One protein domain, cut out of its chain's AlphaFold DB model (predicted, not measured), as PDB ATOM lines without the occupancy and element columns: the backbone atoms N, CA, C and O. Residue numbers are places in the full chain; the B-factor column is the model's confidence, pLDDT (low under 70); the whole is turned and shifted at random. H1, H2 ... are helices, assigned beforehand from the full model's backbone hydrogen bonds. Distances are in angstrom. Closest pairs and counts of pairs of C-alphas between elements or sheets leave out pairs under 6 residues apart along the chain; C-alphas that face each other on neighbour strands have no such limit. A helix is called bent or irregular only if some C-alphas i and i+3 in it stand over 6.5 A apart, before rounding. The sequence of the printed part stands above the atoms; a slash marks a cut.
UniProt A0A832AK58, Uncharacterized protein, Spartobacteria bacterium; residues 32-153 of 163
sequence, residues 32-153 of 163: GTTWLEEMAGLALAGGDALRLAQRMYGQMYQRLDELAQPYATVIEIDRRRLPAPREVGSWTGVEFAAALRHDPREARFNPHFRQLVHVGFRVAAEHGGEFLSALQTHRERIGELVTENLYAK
ATOM      1  N   GLY A  32      53.878  15.911-152.621       92.69
ATOM      2  CA  GLY A  32      54.311  16.100-151.236       92.69
ATOM      3  C   GLY A  32      55.279  17.265-151.023       92.69
ATOM      4  O   GLY A  32      55.311  17.826-149.940       92.69
ATOM      5  N   THR A  33      56.026  17.702-152.040       94.69
ATOM      6  CA  THR A  33      56.893  18.886-151.923       94.69
ATOM      7  C   THR A  33      56.140  20.208-151.941       94.69
ATOM      8  O   THR A  33      56.619  21.150-151.323       94.69
ATOM      9  N   THR A  34      54.955  20.288-152.556       95.56
ATOM     10  CA  THR A  34      54.073  21.458-152.407       95.56
ATOM     11  C   THR A  34      53.660  21.606-150.945       95.56
ATOM     12  O   THR A  34      53.833  22.673-150.369       95.56
ATOM     13  N   TRP A  35      53.246  20.500-150.324       96.81
ATOM     14  CA  TRP A  35      52.940  20.430-148.893       96.81
ATOM     15  C   TRP A  35      54.127  20.863-148.007       96.81
ATOM     16  O   TRP A  35      53.962  21.606-147.041       96.81
ATOM     17  N   LEU A  36      55.355  20.462-148.355       98.25
ATOM     18  CA  LEU A  36      56.551  20.907-147.628       98.25
ATOM     19  C   LEU A  36      56.770  22.424-147.719       98.25
ATOM     20  O   LEU A  36      57.193  23.038-146.740       98.25
ATOM     21  N   GLU A  37      56.486  23.036-148.868       98.31
ATOM     22  CA  GLU A  37      56.588  24.489-149.017       98.31
ATOM     23  C   GLU A  37      55.437  25.238-148.328       98.31
ATOM     24  O   GLU A  37      55.665  26.329-147.814       98.31
ATOM     25  N   GLU A  38      54.239  24.654-148.224       98.19
ATOM     26  CA  GLU A  38      53.146  25.194-147.398       98.19
ATOM     27  C   GLU A  38      53.549  25.245-145.919       98.19
ATOM     28  O   GLU A  38      53.422  26.286-145.271       98.19
ATOM     29  N   MET A  39      54.134  24.160-145.403       98.62
ATOM     30  CA  MET A  39      54.689  24.103-144.046       98.62
ATOM     31  C   MET A  39      55.806  25.125-143.821       98.62
ATOM     32  O   MET A  39      55.830  25.803-142.791       98.62
ATOM     33  N   ALA A  40      56.726  25.263-144.778       98.69
ATOM     34  CA  ALA A  40      57.780  26.272-144.709       98.69
ATOM     35  C   ALA A  40      57.205  27.698-144.762       98.69
ATOM     36  O   ALA A  40      57.674  28.576-144.039       98.69
ATOM     37  N   GLY A  41      56.167  27.930-145.569       98.56
ATOM     38  CA  GLY A  41      55.475  29.212-145.668       98.56
ATOM     39  C   GLY A  41      54.772  29.602-144.369       98.56
ATOM     40  O   GLY A  41      54.924  30.738-143.923       98.56
ATOM     41  N   LEU A  42      54.084  28.656-143.715       98.69
ATOM     42  CA  LEU A  42      53.508  28.854-142.379       98.69
ATOM     43  C   LEU A  42      54.582  29.180-141.340       98.69
ATOM     44  O   LEU A  42      54.415  30.104-140.545       98.69
ATOM     45  N   ALA A  43      55.707  28.466-141.369       98.75
ATOM     46  CA  ALA A  43      56.810  28.741-140.460       98.75
ATOM     47  C   ALA A  43      57.367  30.162-140.657       98.75
ATOM     48  O   ALA A  43      57.504  30.908-139.688       98.75
ATOM     49  N   LEU A  44      57.628  30.567-141.904       98.75
ATOM     50  CA  LEU A  44      58.144  31.899-142.243       98.75
ATOM     51  C   LEU A  44      57.146  33.032-141.979       98.75
ATOM     52  O   LEU A  44      57.573  34.163-141.758       98.75
ATOM     53  N   ALA A  45      55.842  32.751-141.985       98.31
ATOM     54  CA  ALA A  45      54.825  33.720-141.591       98.31
ATOM     55  C   ALA A  45      54.895  34.082-140.094       98.31
ATOM     56  O   ALA A  45      54.440  35.157-139.702       98.31
ATOM     57  N   GLY A  46      55.505  33.232-139.260       97.81
ATOM     58  CA  GLY A  46      55.696  33.501-137.837       97.81
ATOM     59  C   GLY A  46      54.398  33.417-137.028       97.81
ATOM     60  O   GLY A  46      53.412  32.815-137.452       97.81
ATOM     61  N   GLY A  47      54.403  34.003-135.826       97.81
ATOM     62  CA  GLY A  47      53.205  34.128-134.986       97.81
ATOM     63  C   GLY A  47      52.477  32.802-134.738       97.81
ATOM     64  O   GLY A  47      53.094  31.795-134.384       97.81
ATOM     65  N   ASP A  48      51.153  32.809-134.907       98.12
ATOM     66  CA  ASP A  48      50.317  31.612-134.759       98.12
ATOM     67  C   ASP A  48      50.572  30.554-135.836       98.12
ATOM     68  O   ASP A  48      50.501  29.363-135.532       98.12
ATOM     69  N   ALA A  49      50.945  30.953-137.055       98.50
ATOM     70  CA  ALA A  49      51.252  30.018-138.135       98.50
ATOM     71  C   ALA A  49      52.508  29.186-137.839       98.50
ATOM     72  O   ALA A  49      52.506  27.969-138.028       98.50
ATOM     73  N   LEU A  50      53.548  29.812-137.280       98.81
ATOM     74  CA  LEU A  50      54.731  29.094-136.801       98.81
ATOM     75  C   LEU A  50      54.378  28.147-135.651       98.81
ATOM     76  O   LEU A  50      54.774  26.981-135.680       98.81
ATOM     77  N   ARG A  51      53.589  28.613-134.673       98.75
ATOM     78  CA  ARG A  51      53.124  27.754-133.572       98.75
ATOM     79  C   ARG A  51      52.361  26.542-134.103       98.75
ATOM     80  O   ARG A  51      52.568  25.437-133.609       98.75
ATOM     81  N   LEU A  52      51.504  26.727-135.105       98.75
ATOM     82  CA  LEU A  52      50.773  25.642-135.752       98.75
ATOM     83  C   LEU A  52      51.730  24.644-136.427       98.75
ATOM     84  O   LEU A  52      51.639  23.445-136.157       98.75
ATOM     85  N   ALA A  53      52.699  25.117-137.215       98.75
ATOM     86  CA  ALA A  53      53.707  24.262-137.852       98.75
ATOM     87  C   ALA A  53      54.530  23.450-136.828       98.75
ATOM     88  O   ALA A  53      54.735  22.246-137.003       98.75
ATOM     89  N   GLN A  54      54.944  24.076-135.722       98.88
ATOM     90  CA  GLN A  54      55.677  23.424-134.630       98.88
ATOM     91  C   GLN A  54      54.827  22.371-133.901       98.88
ATOM     92  O   GLN A  54      55.317  21.276-133.616       98.88
ATOM     93  N   ARG A  55      53.544  22.661-133.627       98.62
ATOM     94  CA  ARG A  55      52.617  21.691-133.015       98.62
ATOM     95  C   ARG A  55      52.387  20.485-133.920       98.62
ATOM     96  O   ARG A  55      52.455  19.353-133.441       98.62
ATOM     97  N   MET A  56      52.161  20.718-135.214       98.75
ATOM     98  CA  MET A  56      52.019  19.646-136.199       98.75
ATOM     99  C   MET A  56      53.275  18.774-136.253       98.75
ATOM    100  O   MET A  56      53.160  17.552-136.187       98.75
ATOM    101  N   TYR A  57      54.472  19.373-136.269       98.81
ATOM    102  CA  TYR A  57      55.718  18.609-136.190       98.81
ATOM    103  C   TYR A  57      55.794  17.737-134.927       98.81
ATOM    104  O   TYR A  57      56.133  16.559-135.014       98.81
ATOM    105  N   GLY A  58      55.438  18.282-133.760       98.75
ATOM    106  CA  GLY A  58      55.423  17.520-132.509       98.75
ATOM    107  C   GLY A  58      54.516  16.286-132.568       98.75
ATOM    108  O   GLY A  58      54.905  15.213-132.108       98.75
ATOM    109  N   GLN A  59      53.344  16.409-133.196       98.75
ATOM    110  CA  GLN A  59      52.424  15.288-133.414       98.75
ATOM    111  C   GLN A  59      52.975  14.272-134.426       98.75
ATOM    112  O   GLN A  59      52.876  13.067-134.197       98.75
ATOM    113  N   MET A  60      53.604  14.739-135.513       98.62
ATOM    114  CA  MET A  60      54.275  13.866-136.485       98.62
ATOM    115  C   MET A  60      55.398  13.065-135.822       98.62
ATOM    116  O   MET A  60      55.497  11.860-136.026       98.62
ATOM    117  N   TYR A  61      56.208  13.715-134.980       98.69
ATOM    118  CA  TYR A  61      57.301  13.085-134.241       98.69
ATOM    119  C   TYR A  61      56.800  11.943-133.349       98.69
ATOM    120  O   TYR A  61      57.359  10.849-133.369       98.69
ATOM    121  N   GLN A  62      55.717  12.173-132.600       98.44
ATOM    122  CA  GLN A  62      55.115  11.159-131.726       98.44
ATOM    123  C   GLN A  62      54.518   9.977-132.502       98.44
ATOM    124  O   GLN A  62      54.491   8.860-131.993       98.44
ATOM    125  N   ARG A  63      54.054  10.217-133.733       98.06
ATOM    126  CA  ARG A  63      53.381   9.227-134.590       98.06
ATOM    127  C   ARG A  63      54.262   8.722-135.730       98.06
ATOM    128  O   ARG A  63      53.745   8.197-136.711       98.06
ATOM    129  N   LEU A  64      55.583   8.862-135.614       97.62
ATOM    130  CA  LEU A  64      56.520   8.526-136.686       97.62
ATOM    131  C   LEU A  64      56.303   7.110-137.242       97.62
ATOM    132  O   LEU A  64      56.237   6.969-138.455       97.62
ATOM    133  N   ASP A  65      56.157   6.085-136.394       96.44
ATOM    134  CA  ASP A  65      55.952   4.704-136.874       96.44
ATOM    135  C   ASP A  65      54.680   4.559-137.711       96.44
ATOM    136  O   ASP A  65      54.718   3.992-138.801       96.44
ATOM    137  N   GLU A  66      53.565   5.109-137.226       97.38
ATOM    138  CA  GLU A  66      52.276   5.080-137.923       97.38
ATOM    139  C   GLU A  66      52.368   5.783-139.282       97.38
ATOM    140  O   GLU A  66      51.924   5.249-140.297       97.38
ATOM    141  N   LEU A  67      52.954   6.982-139.305       97.38
ATOM    142  CA  LEU A  67      53.027   7.823-140.501       97.38
ATOM    143  C   LEU A  67      54.043   7.295-141.523       97.38
ATOM    144  O   LEU A  67      53.847   7.464-142.725       97.38
ATOM    145  N   ALA A  68      55.118   6.651-141.066       96.44
ATOM    146  CA  ALA A  68      56.169   6.104-141.918       96.44
ATOM    147  C   ALA A  68      55.801   4.748-142.534       96.44
ATOM    148  O   ALA A  68      56.260   4.447-143.636       96.44
ATOM    149  N   GLN A  69      54.981   3.932-141.859       95.94
ATOM    150  CA  GLN A  69      54.695   2.550-142.263       95.94
ATOM    151  C   GLN A  69      54.230   2.402-143.727       95.94
ATOM    152  O   GLN A  69      54.791   1.550-144.422       95.94
ATOM    153  N   PRO A  70      53.317   3.240-144.266       95.25
ATOM    154  CA  PRO A  70      52.887   3.133-145.665       95.25
ATOM    155  C   PRO A  70      53.984   3.472-146.685       95.25
ATOM    156  O   PRO A  70      53.858   3.148-147.864       95.25
ATOM    157  N   TYR A  71      55.054   4.133-146.240       93.88
ATOM    158  CA  TYR A  71      56.146   4.641-147.069       93.88
ATOM    159  C   TYR A  71      57.481   3.942-146.794       93.88
ATOM    160  O   TYR A  71      58.489   4.339-147.372       93.88
ATOM    161  N   ALA A  72      57.509   2.899-145.957       92.12
ATOM    162  CA  ALA A  72      58.734   2.276-145.446       92.12
ATOM    163  C   ALA A  72      59.717   1.789-146.531       92.12
ATOM    164  O   ALA A  72      60.904   1.647-146.265       92.12
ATOM    165  N   THR A  73      59.249   1.548-147.757       92.62
ATOM    166  CA  THR A  73      60.089   1.135-148.895       92.62
ATOM    167  C   THR A  73      60.750   2.297-149.641       92.62
ATOM    168  O   THR A  73      61.590   2.057-150.507       92.62
ATOM    169  N   VAL A  74      60.363   3.547-149.359       90.00
ATOM    170  CA  VAL A  74      60.787   4.742-150.114       90.00
ATOM    171  C   VAL A  74      61.299   5.895-149.243       90.00
ATOM    172  O   VAL A  74      61.720   6.915-149.791       90.00
ATOM    173  N   ILE A  75      61.276   5.760-147.915       92.75
ATOM    174  CA  ILE A  75      61.850   6.731-146.969       92.75
ATOM    175  C   ILE A  75      62.891   6.066-146.072       92.75
ATOM    176  O   ILE A  75      62.859   4.858-145.860       92.75
ATOM    177  N   GLU A  76      63.783   6.873-145.507       93.50
ATOM    178  CA  GLU A  76      64.830   6.417-144.599       93.50
ATOM    179  C   GLU A  76      65.033   7.474-143.508       93.50
ATOM    180  O   GLU A  76      65.827   8.404-143.651       93.50
ATOM    181  N   ILE A  77      64.267   7.346-142.421       97.44
ATOM    182  CA  ILE A  77      64.291   8.290-141.299       97.44
ATOM    183  C   ILE A  77      65.092   7.689-140.142       97.44
ATOM    184  O   ILE A  77      64.660   6.730-139.502       97.44
ATOM    185  N   ASP A  78      66.224   8.307-139.809       97.38
ATOM    186  CA  ASP A  78      66.950   8.042-138.569       97.38
ATOM    187  C   ASP A  78      66.386   8.911-137.439       97.38
ATOM    188  O   ASP A  78      66.622  10.120-137.366       97.38
ATOM    189  N   ARG A  79      65.678   8.269-136.505       96.56
ATOM    190  CA  ARG A  79      65.102   8.894-135.302       96.56
ATOM    191  C   ARG A  79      66.097   9.712-134.495       96.56
ATOM    192  O   ARG A  79      65.726  10.734-133.931       96.56
ATOM    193  N   ARG A  80      67.358   9.280-134.443       97.62
ATOM    194  CA  ARG A  80      68.415   9.952-133.671       97.62
ATOM    195  C   ARG A  80      68.841  11.268-134.311       97.62
ATOM    196  O   ARG A  80      69.493  12.076-133.663       97.62
ATOM    197  N   ARG A  81      68.496  11.468-135.585       97.94
ATOM    198  CA  ARG A  81      68.774  12.684-136.354       97.94
ATOM    199  C   ARG A  81      67.558  13.602-136.447       97.94
ATOM    200  O   ARG A  81      67.657  14.647-137.086       97.94
ATOM    201  N   LEU A  82      66.430  13.241-135.833       98.44
ATOM    202  CA  LEU A  82      65.278  14.128-135.720       98.44
ATOM    203  C   LEU A  82      65.461  15.084-134.531       98.44
ATOM    204  O   LEU A  82      65.715  14.610-133.422       98.44
ATOM    205  N   PRO A  83      65.292  16.403-134.731       98.31
ATOM    206  CA  PRO A  83      65.290  17.359-133.628       98.31
ATOM    207  C   PRO A  83      64.106  17.074-132.695       98.31
ATOM    208  O   PRO A  83      63.018  16.698-133.135       98.31
ATOM    209  N   ALA A  84      64.291  17.229-131.387       98.44
ATOM    210  CA  ALA A  84      63.202  16.963-130.450       98.44
ATOM    211  C   ALA A  84      62.079  18.012-130.618       98.44
ATOM    212  O   ALA A  84      62.376  19.182-130.858       98.44
ATOM    213  N   PRO A  85      60.791  17.682-130.390       98.56
ATOM    214  CA  PRO A  85      59.708  18.667-130.483       98.56
ATOM    215  C   PRO A  85      59.921  19.919-129.621       98.56
ATOM    216  O   PRO A  85      59.544  21.017-130.022       98.56
ATOM    217  N   ARG A  86      60.569  19.776-128.455       98.31
ATOM    218  CA  ARG A  86      60.936  20.906-127.585       98.31
ATOM    219  C   ARG A  86      61.968  21.833-128.231       98.31
ATOM    220  O   ARG A  86      61.874  23.042-128.054       98.31
ATOM    221  N   GLU A  87      62.936  21.273-128.948       98.56
ATOM    222  CA  GLU A  87      63.938  22.033-129.699       98.56
ATOM    223  C   GLU A  87      63.258  22.791-130.846       98.56
ATOM    224  O   GLU A  87      63.352  24.013-130.915       98.56
ATOM    225  N   VAL A  88      62.462  22.094-131.663       98.69
ATOM    226  CA  VAL A  88      61.721  22.701-132.784       98.69
ATOM    227  C   VAL A  88      60.729  23.769-132.318       98.69
ATOM    228  O   VAL A  88      60.565  24.787-132.984       98.69
ATOM    229  N   GLY A  89      60.102  23.586-131.154       98.44
ATOM    230  CA  GLY A  89      59.223  24.584-130.535       98.44
ATOM    231  C   GLY A  89      59.931  25.877-130.114       98.44
ATOM    232  O   GLY A  89      59.261  26.876-129.868       98.44
ATOM    233  N   SER A  90      61.266  25.875-130.041       98.38
ATOM    234  CA  SER A  90      62.077  27.067-129.761       98.38
ATOM    235  C   SER A  90      62.613  27.754-131.020       98.38
ATOM    236  O   SER A  90      63.097  28.880-130.937       98.38
ATOM    237  N   TRP A  91      62.515  27.098-132.181       98.75
ATOM    238  CA  TRP A  91      63.012  27.636-133.441       98.75
ATOM    239  C   TRP A  91      62.212  28.847-133.908       98.75
ATOM    240  O   TRP A  91      60.987  28.920-133.786       98.75
ATOM    241  N   THR A  92      62.919  29.769-134.543       98.81
ATOM    242  CA  THR A  92      62.330  30.785-135.406       98.81
ATOM    243  C   THR A  92      61.758  30.153-136.677       98.81
ATOM    244  O   THR A  92      62.129  29.049-137.088       98.81
ATOM    245  N   GLY A  93      60.891  30.895-137.371       98.62
ATOM    246  CA  GLY A  93      60.371  30.478-138.674       98.62
ATOM    247  C   GLY A  93      61.462  30.210-139.711       98.62
ATOM    248  O   GLY A  93      61.349  29.281-140.508       98.62
ATOM    249  N   VAL A  94      62.546  30.988-139.658       98.62
ATOM    250  CA  VAL A  94      63.704  30.839-140.548       98.62
ATOM    251  C   VAL A  94      64.438  29.529-140.282       98.62
ATOM    252  O   VAL A  94      64.780  28.832-141.230       98.62
ATOM    253  N   GLU A  95      64.662  29.165-139.019       98.81
ATOM    254  CA  GLU A  95      65.320  27.901-138.660       98.81
ATOM    255  C   GLU A  95      64.475  26.690-139.059       98.81
ATOM    256  O   GLU A  95      64.997  25.763-139.677       98.81
ATOM    257  N   PHE A  96      63.164  26.734-138.802       98.81
ATOM    258  CA  PHE A  96      62.242  25.678-139.223       98.81
ATOM    259  C   PHE A  96      62.248  25.500-140.745       98.81
ATOM    260  O   PHE A  96      62.394  24.383-141.245       98.81
ATOM    261  N   ALA A  97      62.124  26.595-141.501       98.62
ATOM    262  CA  ALA A  97      62.138  26.542-142.957       98.62
ATOM    263  C   ALA A  97      63.498  26.080-143.507       98.62
ATOM    264  O   ALA A  97      63.528  25.279-144.437       98.62
ATOM    265  N   ALA A  98      64.616  26.523-142.924       98.56
ATOM    266  CA  ALA A  98      65.959  26.098-143.325       98.56
ATOM    267  C   ALA A  98      66.191  24.596-143.091       98.56
ATOM    268  O   ALA A  98      66.784  23.928-143.933       98.56
ATOM    269  N   ALA A  99      65.672  24.044-141.990       98.69
ATOM    270  CA  ALA A  99      65.721  22.607-141.736       98.69
ATOM    271  C   ALA A  99      64.830  21.798-142.696       98.69
ATOM    272  O   ALA A  99      65.162  20.660-143.036       98.69
ATOM    273  N   LEU A 100      63.709  22.382-143.137       98.56
ATOM    274  CA  LEU A 100      62.701  21.725-143.969       98.56
ATOM    275  C   LEU A 100      63.021  21.722-145.466       98.56
ATOM    276  O   LEU A 100      62.782  20.722-146.148       98.56
ATOM    277  N   ARG A 101      63.450  22.863-146.009       97.06
ATOM    278  CA  ARG A 101      63.532  23.103-147.457       97.06
ATOM    279  C   ARG A 101      64.727  22.372-148.062       97.06
ATOM    280  O   ARG A 101      65.786  22.295-147.456       97.06
ATOM    281  N   HIS A 102      64.555  21.834-149.269       94.94
ATOM    282  CA  HIS A 102      65.607  21.078-149.949       94.94
ATOM    283  C   HIS A 102      66.724  22.012-150.444       94.94
ATOM    284  O   HIS A 102      66.667  22.503-151.572       94.94
ATOM    285  N   ASP A 103      67.742  22.234-149.616       93.94
ATOM    286  CA  ASP A 103      69.012  22.850-150.012       93.94
ATOM    287  C   ASP A 103      70.180  22.113-149.335       93.94
ATOM    288  O   ASP A 103      70.455  22.343-148.158       93.94
ATOM    289  N   PRO A 104      70.904  21.236-150.055       90.00
ATOM    290  CA  PRO A 104      72.047  20.510-149.499       90.00
ATOM    291  C   PRO A 104      73.206  21.399-149.024       90.00
ATOM    292  O   PRO A 104      74.120  20.894-148.379       90.00
ATOM    293  N   ARG A 105      73.213  22.693-149.375       93.94
ATOM    294  CA  ARG A 105      74.242  23.657-148.950       93.94
ATOM    295  C   ARG A 105      73.860  24.400-147.671       93.94
ATOM    296  O   ARG A 105      74.715  25.056-147.082       93.94
ATOM    297  N   GLU A 106      72.603  24.319-147.245       97.12
ATOM    298  CA  GLU A 106      72.149  24.885-145.980       97.12
ATOM    299  C   GLU A 106      72.557  23.947-144.839       97.12
ATOM    300  O   GLU A 106      72.122  22.801-144.773       97.12
ATOM    301  N   ALA A 107      73.393  24.430-143.918       97.31
ATOM    302  CA  ALA A 107      73.925  23.621-142.821       97.31
ATOM    303  C   ALA A 107      72.832  23.088-141.878       97.31
ATOM    304  O   ALA A 107      73.011  22.046-141.250       97.31
ATOM    305  N   ARG A 108      71.698  23.795-141.779       97.81
ATOM    306  CA  ARG A 108      70.540  23.378-140.976       97.81
ATOM    307  C   ARG A 108      69.659  22.354-141.679       97.81
ATOM    308  O   ARG A 108      68.838  21.732-141.005       97.81
ATOM    309  N   PHE A 109      69.801  22.180-142.996       98.44
ATOM    310  CA  PHE A 109      68.963  21.266-143.762       98.44
ATOM    311  C   PHE A 109      69.043  19.859-143.173       98.44
ATOM    312  O   PHE A 109      70.120  19.276-143.027       98.44
ATOM    313  N   ASN A 110      67.879  19.302-142.848       98.31
ATOM    314  CA  ASN A 110      67.789  17.989-142.244       98.31
ATOM    315  C   ASN A 110      66.880  17.080-143.092       98.31
ATOM    316  O   ASN A 110      65.653  17.211-143.048       98.31
ATOM    317  N   PRO A 111      67.447  16.116-143.846       97.19
ATOM    318  CA  PRO A 111      66.656  15.236-144.704       97.19
ATOM    319  C   PRO A 111      65.687  14.346-143.913       97.19
ATOM    320  O   PRO A 111      64.608  14.041-144.415       97.19
ATOM    321  N   HIS A 112      66.021  13.984-142.669       98.25
ATOM    322  CA  HIS A 112      65.163  13.175-141.790       98.25
ATOM    323  C   HIS A 112      63.941  13.972-141.345       98.25
ATOM    324  O   HIS A 112      62.813  13.489-141.418       98.25
ATOM    325  N   PHE A 113      64.165  15.229-140.949       98.62
ATOM    326  CA  PHE A 113      63.098  16.174-140.630       98.62
ATOM    327  C   PHE A 113      62.179  16.386-141.838       98.62
ATOM    328  O   PHE A 113      60.964  16.227-141.721       98.62
ATOM    329  N   ARG A 114      62.755  16.654-143.019       98.19
ATOM    330  CA  ARG A 114      61.992  16.824-144.263       98.19
ATOM    331  C   ARG A 114      61.154  15.593-144.596       98.19
ATOM    332  O   ARG A 114      59.985  15.747-144.936       98.19
ATOM    333  N   GLN A 115      61.715  14.387-144.494       97.62
ATOM    334  CA  GLN A 115      60.981  13.152-144.782       97.62
ATOM    335  C   GLN A 115      59.835  12.906-143.798       97.62
ATOM    336  O   GLN A 115      58.749  12.536-144.243       97.62
ATOM    337  N   LEU A 116      60.034  13.159-142.500       98.50
ATOM    338  CA  LEU A 116      58.956  13.054-141.515       98.50
ATOM    339  C   LEU A 116      57.814  14.021-141.842       98.50
ATOM    340  O   LEU A 116      56.662  13.602-141.924       98.50
ATOM    341  N   VAL A 117      58.124  15.296-142.095       98.50
ATOM    342  CA  VAL A 117      57.090  16.271-142.475       98.50
ATOM    343  C   VAL A 117      56.421  15.849-143.785       98.50
ATOM    344  O   VAL A 117      55.200  15.920-143.887       98.50
ATOM    345  N   HIS A 118      57.174  15.326-144.758       97.94
ATOM    346  CA  HIS A 118      56.653  14.895-146.059       97.94
ATOM    347  C   HIS A 118      55.581  13.807-145.937       97.94
ATOM    348  O   HIS A 118      54.570  13.876-146.631       97.94
ATOM    349  N   VAL A 119      55.775  12.818-145.059       97.25
ATOM    350  CA  VAL A 119      54.777  11.756-144.815       97.25
ATOM    351  C   VAL A 119      53.752  12.128-143.737       97.25
ATOM    352  O   VAL A 119      52.757  11.434-143.554       97.25
ATOM    353  N   GLY A 120      53.956  13.254-143.054       97.50
ATOM    354  CA  GLY A 120      53.103  13.761-141.986       97.50
ATOM    355  C   GLY A 120      51.854  14.520-142.436       97.50
ATOM    356  O   GLY A 120      51.134  15.020-141.580       97.50
ATOM    357  N   PHE A 121      51.551  14.611-143.736       96.12
ATOM    358  CA  PHE A 121      50.405  15.380-144.259       96.12
ATOM    359  C   PHE A 121      49.047  14.970-143.651       96.12
ATOM    360  O   PHE A 121      48.134  15.790-143.571       96.12
ATOM    361  N   ARG A 122      48.909  13.725-143.165       96.50
ATOM    362  CA  ARG A 122      47.718  13.277-142.422       96.50
ATOM    363  C   ARG A 122      47.461  14.131-141.178       96.50
ATOM    364  O   ARG A 122      46.311  14.438-140.892       96.50
ATOM    365  N   VAL A 123      48.517  14.542-140.475       97.94
ATOM    366  CA  VAL A 123      48.406  15.424-139.308       97.94
ATOM    367  C   VAL A 123      47.771  16.751-139.716       97.94
ATOM    368  O   VAL A 123      46.837  17.199-139.068       97.94
ATOM    369  N   ALA A 124      48.188  17.343-140.836       94.69
ATOM    370  CA  ALA A 124      47.602  18.589-141.338       94.69
ATOM    371  C   ALA A 124      46.098  18.469-141.613       94.69
ATOM    372  O   ALA A 124      45.324  19.355-141.255       94.69
ATOM    373  N   ALA A 125      45.679  17.344-142.199       95.62
ATOM    374  CA  ALA A 125      44.269  17.066-142.456       95.62
ATOM    375  C   ALA A 125      43.443  16.984-141.160       95.62
ATOM    376  O   ALA A 125      42.297  17.426-141.138       95.62
ATOM    377  N   GLU A 126      44.026  16.474-140.072       97.94
ATOM    378  CA  GLU A 126      43.376  16.387-138.757       97.94
ATOM    379  C   GLU A 126      43.223  17.762-138.074       97.94
ATOM    380  O   GLU A 126      42.277  17.950-137.310       97.94
ATOM    381  N   HIS A 127      44.076  18.750-138.388       96.50
ATOM    382  CA  HIS A 127      43.884  20.156-137.966       96.50
ATOM    383  C   HIS A 127      42.779  20.874-138.757       96.50
ATOM    384  O   HIS A 127      42.304  21.931-138.338       96.50
ATOM    385  N   GLY A 128      42.343  20.301-139.883       96.12
ATOM    386  CA  GLY A 128      41.148  20.705-140.623       96.12
ATOM    387  C   GLY A 128      41.043  22.214-140.851       96.12
ATOM    388  O   GLY A 128      41.883  22.820-141.517       96.12
ATOM    389  N   GLY A 129      39.992  22.822-140.294       97.62
ATOM    390  CA  GLY A 129      39.693  24.245-140.468       97.62
ATOM    391  C   GLY A 129      40.810  25.183-140.007       97.62
ATOM    392  O   GLY A 129      41.062  26.170-140.690       97.62
ATOM    393  N   GLU A 130      41.524  24.867-138.920       98.00
ATOM    394  CA  GLU A 130      42.633  25.706-138.437       98.00
ATOM    395  C   GLU A 130      43.747  25.792-139.488       98.00
ATOM    396  O   GLU A 130      44.201  26.882-139.840       98.00
ATOM    397  N   PHE A 131      44.136  24.641-140.044       97.56
ATOM    398  CA  PHE A 131      45.155  24.573-141.086       97.56
ATOM    399  C   PHE A 131      44.707  25.294-142.363       97.56
ATOM    400  O   PHE A 131      45.446  26.125-142.890       97.56
ATOM    401  N   LEU A 132      43.478  25.049-142.828       97.88
ATOM    402  CA  LEU A 132      42.948  25.698-144.032       97.88
ATOM    403  C   LEU A 132      42.847  27.222-143.882       97.88
ATOM    404  O   LEU A 132      43.203  27.950-144.810       97.88
ATOM    405  N   SER A 133      42.408  27.718-142.723       98.44
ATOM    406  CA  SER A 133      42.387  29.153-142.439       98.44
ATOM    407  C   SER A 133      43.796  29.740-142.427       98.44
ATOM    408  O   SER A 133      44.014  30.779-143.046       98.44
ATOM    409  N   ALA A 134      44.772  29.058-141.822       98.25
ATOM    410  CA  ALA A 134      46.160  29.512-141.829       98.25
ATOM    411  C   ALA A 134      46.736  29.599-143.256       98.25
ATOM    412  O   ALA A 134      47.402  30.584-143.588       98.25
ATOM    413  N   LEU A 135      46.428  28.628-144.130       97.81
ATOM    414  CA  LEU A 135      46.813  28.683-145.546       97.81
ATOM    415  C   LEU A 135      46.210  29.899-146.261       97.81
ATOM    416  O   LEU A 135      46.900  30.567-147.028       97.81
ATOM    417  N   GLN A 136      44.933  30.205-146.012       98.38
ATOM    418  CA  GLN A 136      44.263  31.358-146.619       98.38
ATOM    419  C   GLN A 136      44.845  32.684-146.124       98.38
ATOM    420  O   GLN A 136      45.141  33.562-146.936       98.38
ATOM    421  N   THR A 137      45.047  32.820-144.812       98.69
ATOM    422  CA  THR A 137      45.605  34.028-144.192       98.69
ATOM    423  C   THR A 137      47.025  34.311-144.676       98.69
ATOM    424  O   THR A 137      47.366  35.464-144.928       98.69
ATOM    425  N   HIS A 138      47.849  33.277-144.857       98.44
ATOM    426  CA  HIS A 138      49.259  33.419-145.237       98.44
ATOM    427  C   HIS A 138      49.539  33.075-146.707       98.44
ATOM    428  O   HIS A 138      50.680  32.789-147.081       98.44
ATOM    429  N   ARG A 139      48.505  33.138-147.560       98.19
ATOM    430  CA  ARG A 139      48.552  32.712-148.969       98.19
ATOM    431  C   ARG A 139      49.631  33.385-149.809       98.19
ATOM    432  O   ARG A 139      50.121  32.763-150.739       98.19
ATOM    433  N   GLU A 140      49.985  34.635-149.516       97.94
ATOM    434  CA  GLU A 140      51.007  35.366-150.277       97.94
ATOM    435  C   GLU A 140      52.384  34.747-150.038       97.94
ATOM    436  O   GLU A 140      53.010  34.244-150.969       97.94
ATOM    437  N   ARG A 141      52.794  34.652-148.766       97.69
ATOM    438  CA  ARG A 141      54.056  34.017-148.364       97.69
ATOM    439  C   ARG A 141      54.129  32.557-148.812       97.69
ATOM    440  O   ARG A 141      55.165  32.122-149.304       97.69
ATOM    441  N   ILE A 142      53.054  31.792-148.636       98.25
ATOM    442  CA  ILE A 142      53.003  30.385-149.060       98.25
ATOM    443  C   ILE A 142      53.078  30.280-150.588       98.25
ATOM    444  O   ILE A 142      53.835  29.468-151.117       98.25
ATOM    445  N   GLY A 143      52.332  31.128-151.298       98.31
ATOM    446  CA  GLY A 143      52.288  31.165-152.756       98.31
ATOM    447  C   GLY A 143      53.645  31.467-153.383       98.31
ATOM    448  O   GLY A 143      53.992  30.833-154.376       98.31
ATOM    449  N   GLU A 144      54.441  32.359-152.785       98.25
ATOM    450  CA  GLU A 144      55.828  32.608-153.199       98.25
ATOM    451  C   GLU A 144      56.667  31.323-153.164       98.25
ATOM    452  O   GLU A 144      57.281  30.958-154.168       98.25
ATOM    453  N   LEU A 145      56.648  30.591-152.043       98.06
ATOM    454  CA  LEU A 145      57.446  29.372-151.873       98.06
ATOM    455  C   LEU A 145      56.960  28.223-152.767       98.06
ATOM    456  O   LEU A 145      57.772  27.515-153.366       98.06
ATOM    457  N   VAL A 146      55.642  28.046-152.894       97.69
ATOM    458  CA  VAL A 146      55.055  27.042-153.793       97.69
ATOM    459  C   VAL A 146      55.404  27.356-155.248       97.69
ATOM    460  O   VAL A 146      55.776  26.450-155.997       97.69
ATOM    461  N   THR A 147      55.345  28.630-155.644       97.88
ATOM    462  CA  THR A 147      55.724  29.069-156.994       97.88
ATOM    463  C   THR A 147      57.206  28.833-157.246       97.88
ATOM    464  O   THR A 147      57.550  28.246-158.266       97.88
ATOM    465  N   GLU A 148      58.087  29.207-156.314       96.75
ATOM    466  CA  GLU A 148      59.525  28.927-156.407       96.75
ATOM    467  C   GLU A 148      59.785  27.424-156.588       96.75
ATOM    468  O   GLU A 148      60.560  27.016-157.456       96.75
ATOM    469  N   ASN A 149      59.101  26.579-155.813       95.94
ATOM    470  CA  ASN A 149      59.238  25.135-155.930       95.94
ATOM    471  C   ASN A 149      58.775  24.622-157.293       95.94
ATOM    472  O   ASN A 149      59.538  23.942-157.970       95.94
ATOM    473  N   LEU A 150      57.567  24.956-157.741       95.06
ATOM    474  CA  LEU A 150      57.045  24.438-159.007       95.06
ATOM    475  C   LEU A 150      57.781  25.011-160.221       95.06
ATOM    476  O   LEU A 150      58.134  24.273-161.139       95.06
ATOM    477  N   TYR A 151      58.029  26.314-160.235       95.62
ATOM    478  CA  TYR A 151      58.598  26.997-161.384       95.62
ATOM    479  C   TYR A 151      60.129  26.925-161.383       95.62
ATOM    480  O   TYR A 151      60.705  26.206-162.202       95.62
ATOM    481  N   ALA A 152      60.782  27.593-160.431       94.88
ATOM    482  CA  ALA A 152      62.235  27.767-160.435       94.88
ATOM    483  C   ALA A 152      62.996  26.467-160.135       94.88
ATOM    484  O   ALA A 152      64.022  26.183-160.747       94.88
ATOM    485  N   LYS A 153      62.502  25.627-159.213       92.94
ATOM    486  CA  LYS A 153      63.200  24.374-158.866       92.94
ATOM    487  C   LYS A 153      62.902  23.223-159.827       92.94
ATOM    488  O   LYS A 153      63.735  22.331-159.966       92.94
TER     489      LYS A 153
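This is residues 32 to 153 of the 163 residues of an uncharacterized protein of Spartobacteria bacterium (UniProt A0A832AK58). What shape do these atoms make? They make a rounded ball of helices with H1 at its core, and H2, H5, H6, H7 and H8 pack round H1, mostly crossed. H3 packs on H6 and short H4 packs on H2, and residues 72 to 84, with no named element, run between H3 and H4 along the outside. What is it made of? The printed part has 122 residues with eight named helices, H1 to H8 in order, and no named strand; its class is all helix. How large is it? It is compact, with a radius of gyration of the C-alphas of 13.3 A and spans of 34 by 32 by 27 A.

Where do the first helices lie? H1, residues 32 to 45, begins at C-alpha 32 (54.311, 16.100, -151.236) and is 20.1 A long; H2, residues 47 to 62, is 23.3 A long. H3 is residues 64 to 71 and is irregular, but only just: C-alphas 67 and 70 are 7.0 A apart. What follows? H4 is residues 85 to 88, H5 residues 93 to 100 and H6 residues 111 to 119. H7, residues 121 to 137, is 19.3 A long and irregular, with C-alphas 126 and 129 8.8 A apart and a kink of 96 degrees near residue 128. H8, residues 139 to 153, is 19.5 A long and ends at C-alpha 153 (63.200, 24.374, -158.866).

What touches the hub, H1? H8 touches it at a steep tilt of 43 degrees, opposite ways, closest at the C-alphas of Gly 41 and Ile 142, 4.4 A, and H5 at a shallow tilt of 19 degrees, opposite ways, closest at Ala 43 and Gly 93, 4.3 A between C-alphas. Residues 39 to 44 alone touch H2, with the C-alphas of Ala 43 and Leu 50 4.2 A apart; residues 32 to 36 alone touch H6, about perpendicular at 74 degrees, with those of Gly 32 and His 118 5.8 A apart. H7 touches H1 too, its closest C-alphas being those of Trp 35 and Phe 121, 7.3 A. What lies farther out? H3 touches H6, with the C-alphas of Leu 67 and Val 119 6.1 A apart, and H4 touches residues 54 to 61 of H2 alone, with those of Gly 58 and Pro 85 4.9 A apart. How do the helix backbones run? In H1, H2, H5 and H6 every O i to N i+4 pair is within hydrogen-bond range, against 2 of 4 in H3, 10 of 13 in H7 and 10 of 11 in H8; H4 is too short for such a pair.

How far does it reach? The two C-alphas farthest apart, those of Gly 47 and Thr 73, are 36.5 A apart. Is anything cut, or any link long? The printed part has no cut, and the link from H3 to H4, 13 residues, is long. Is confidence low anywhere? No printed residue is under 70, and the mean pLDDT of the printed part is 97.3.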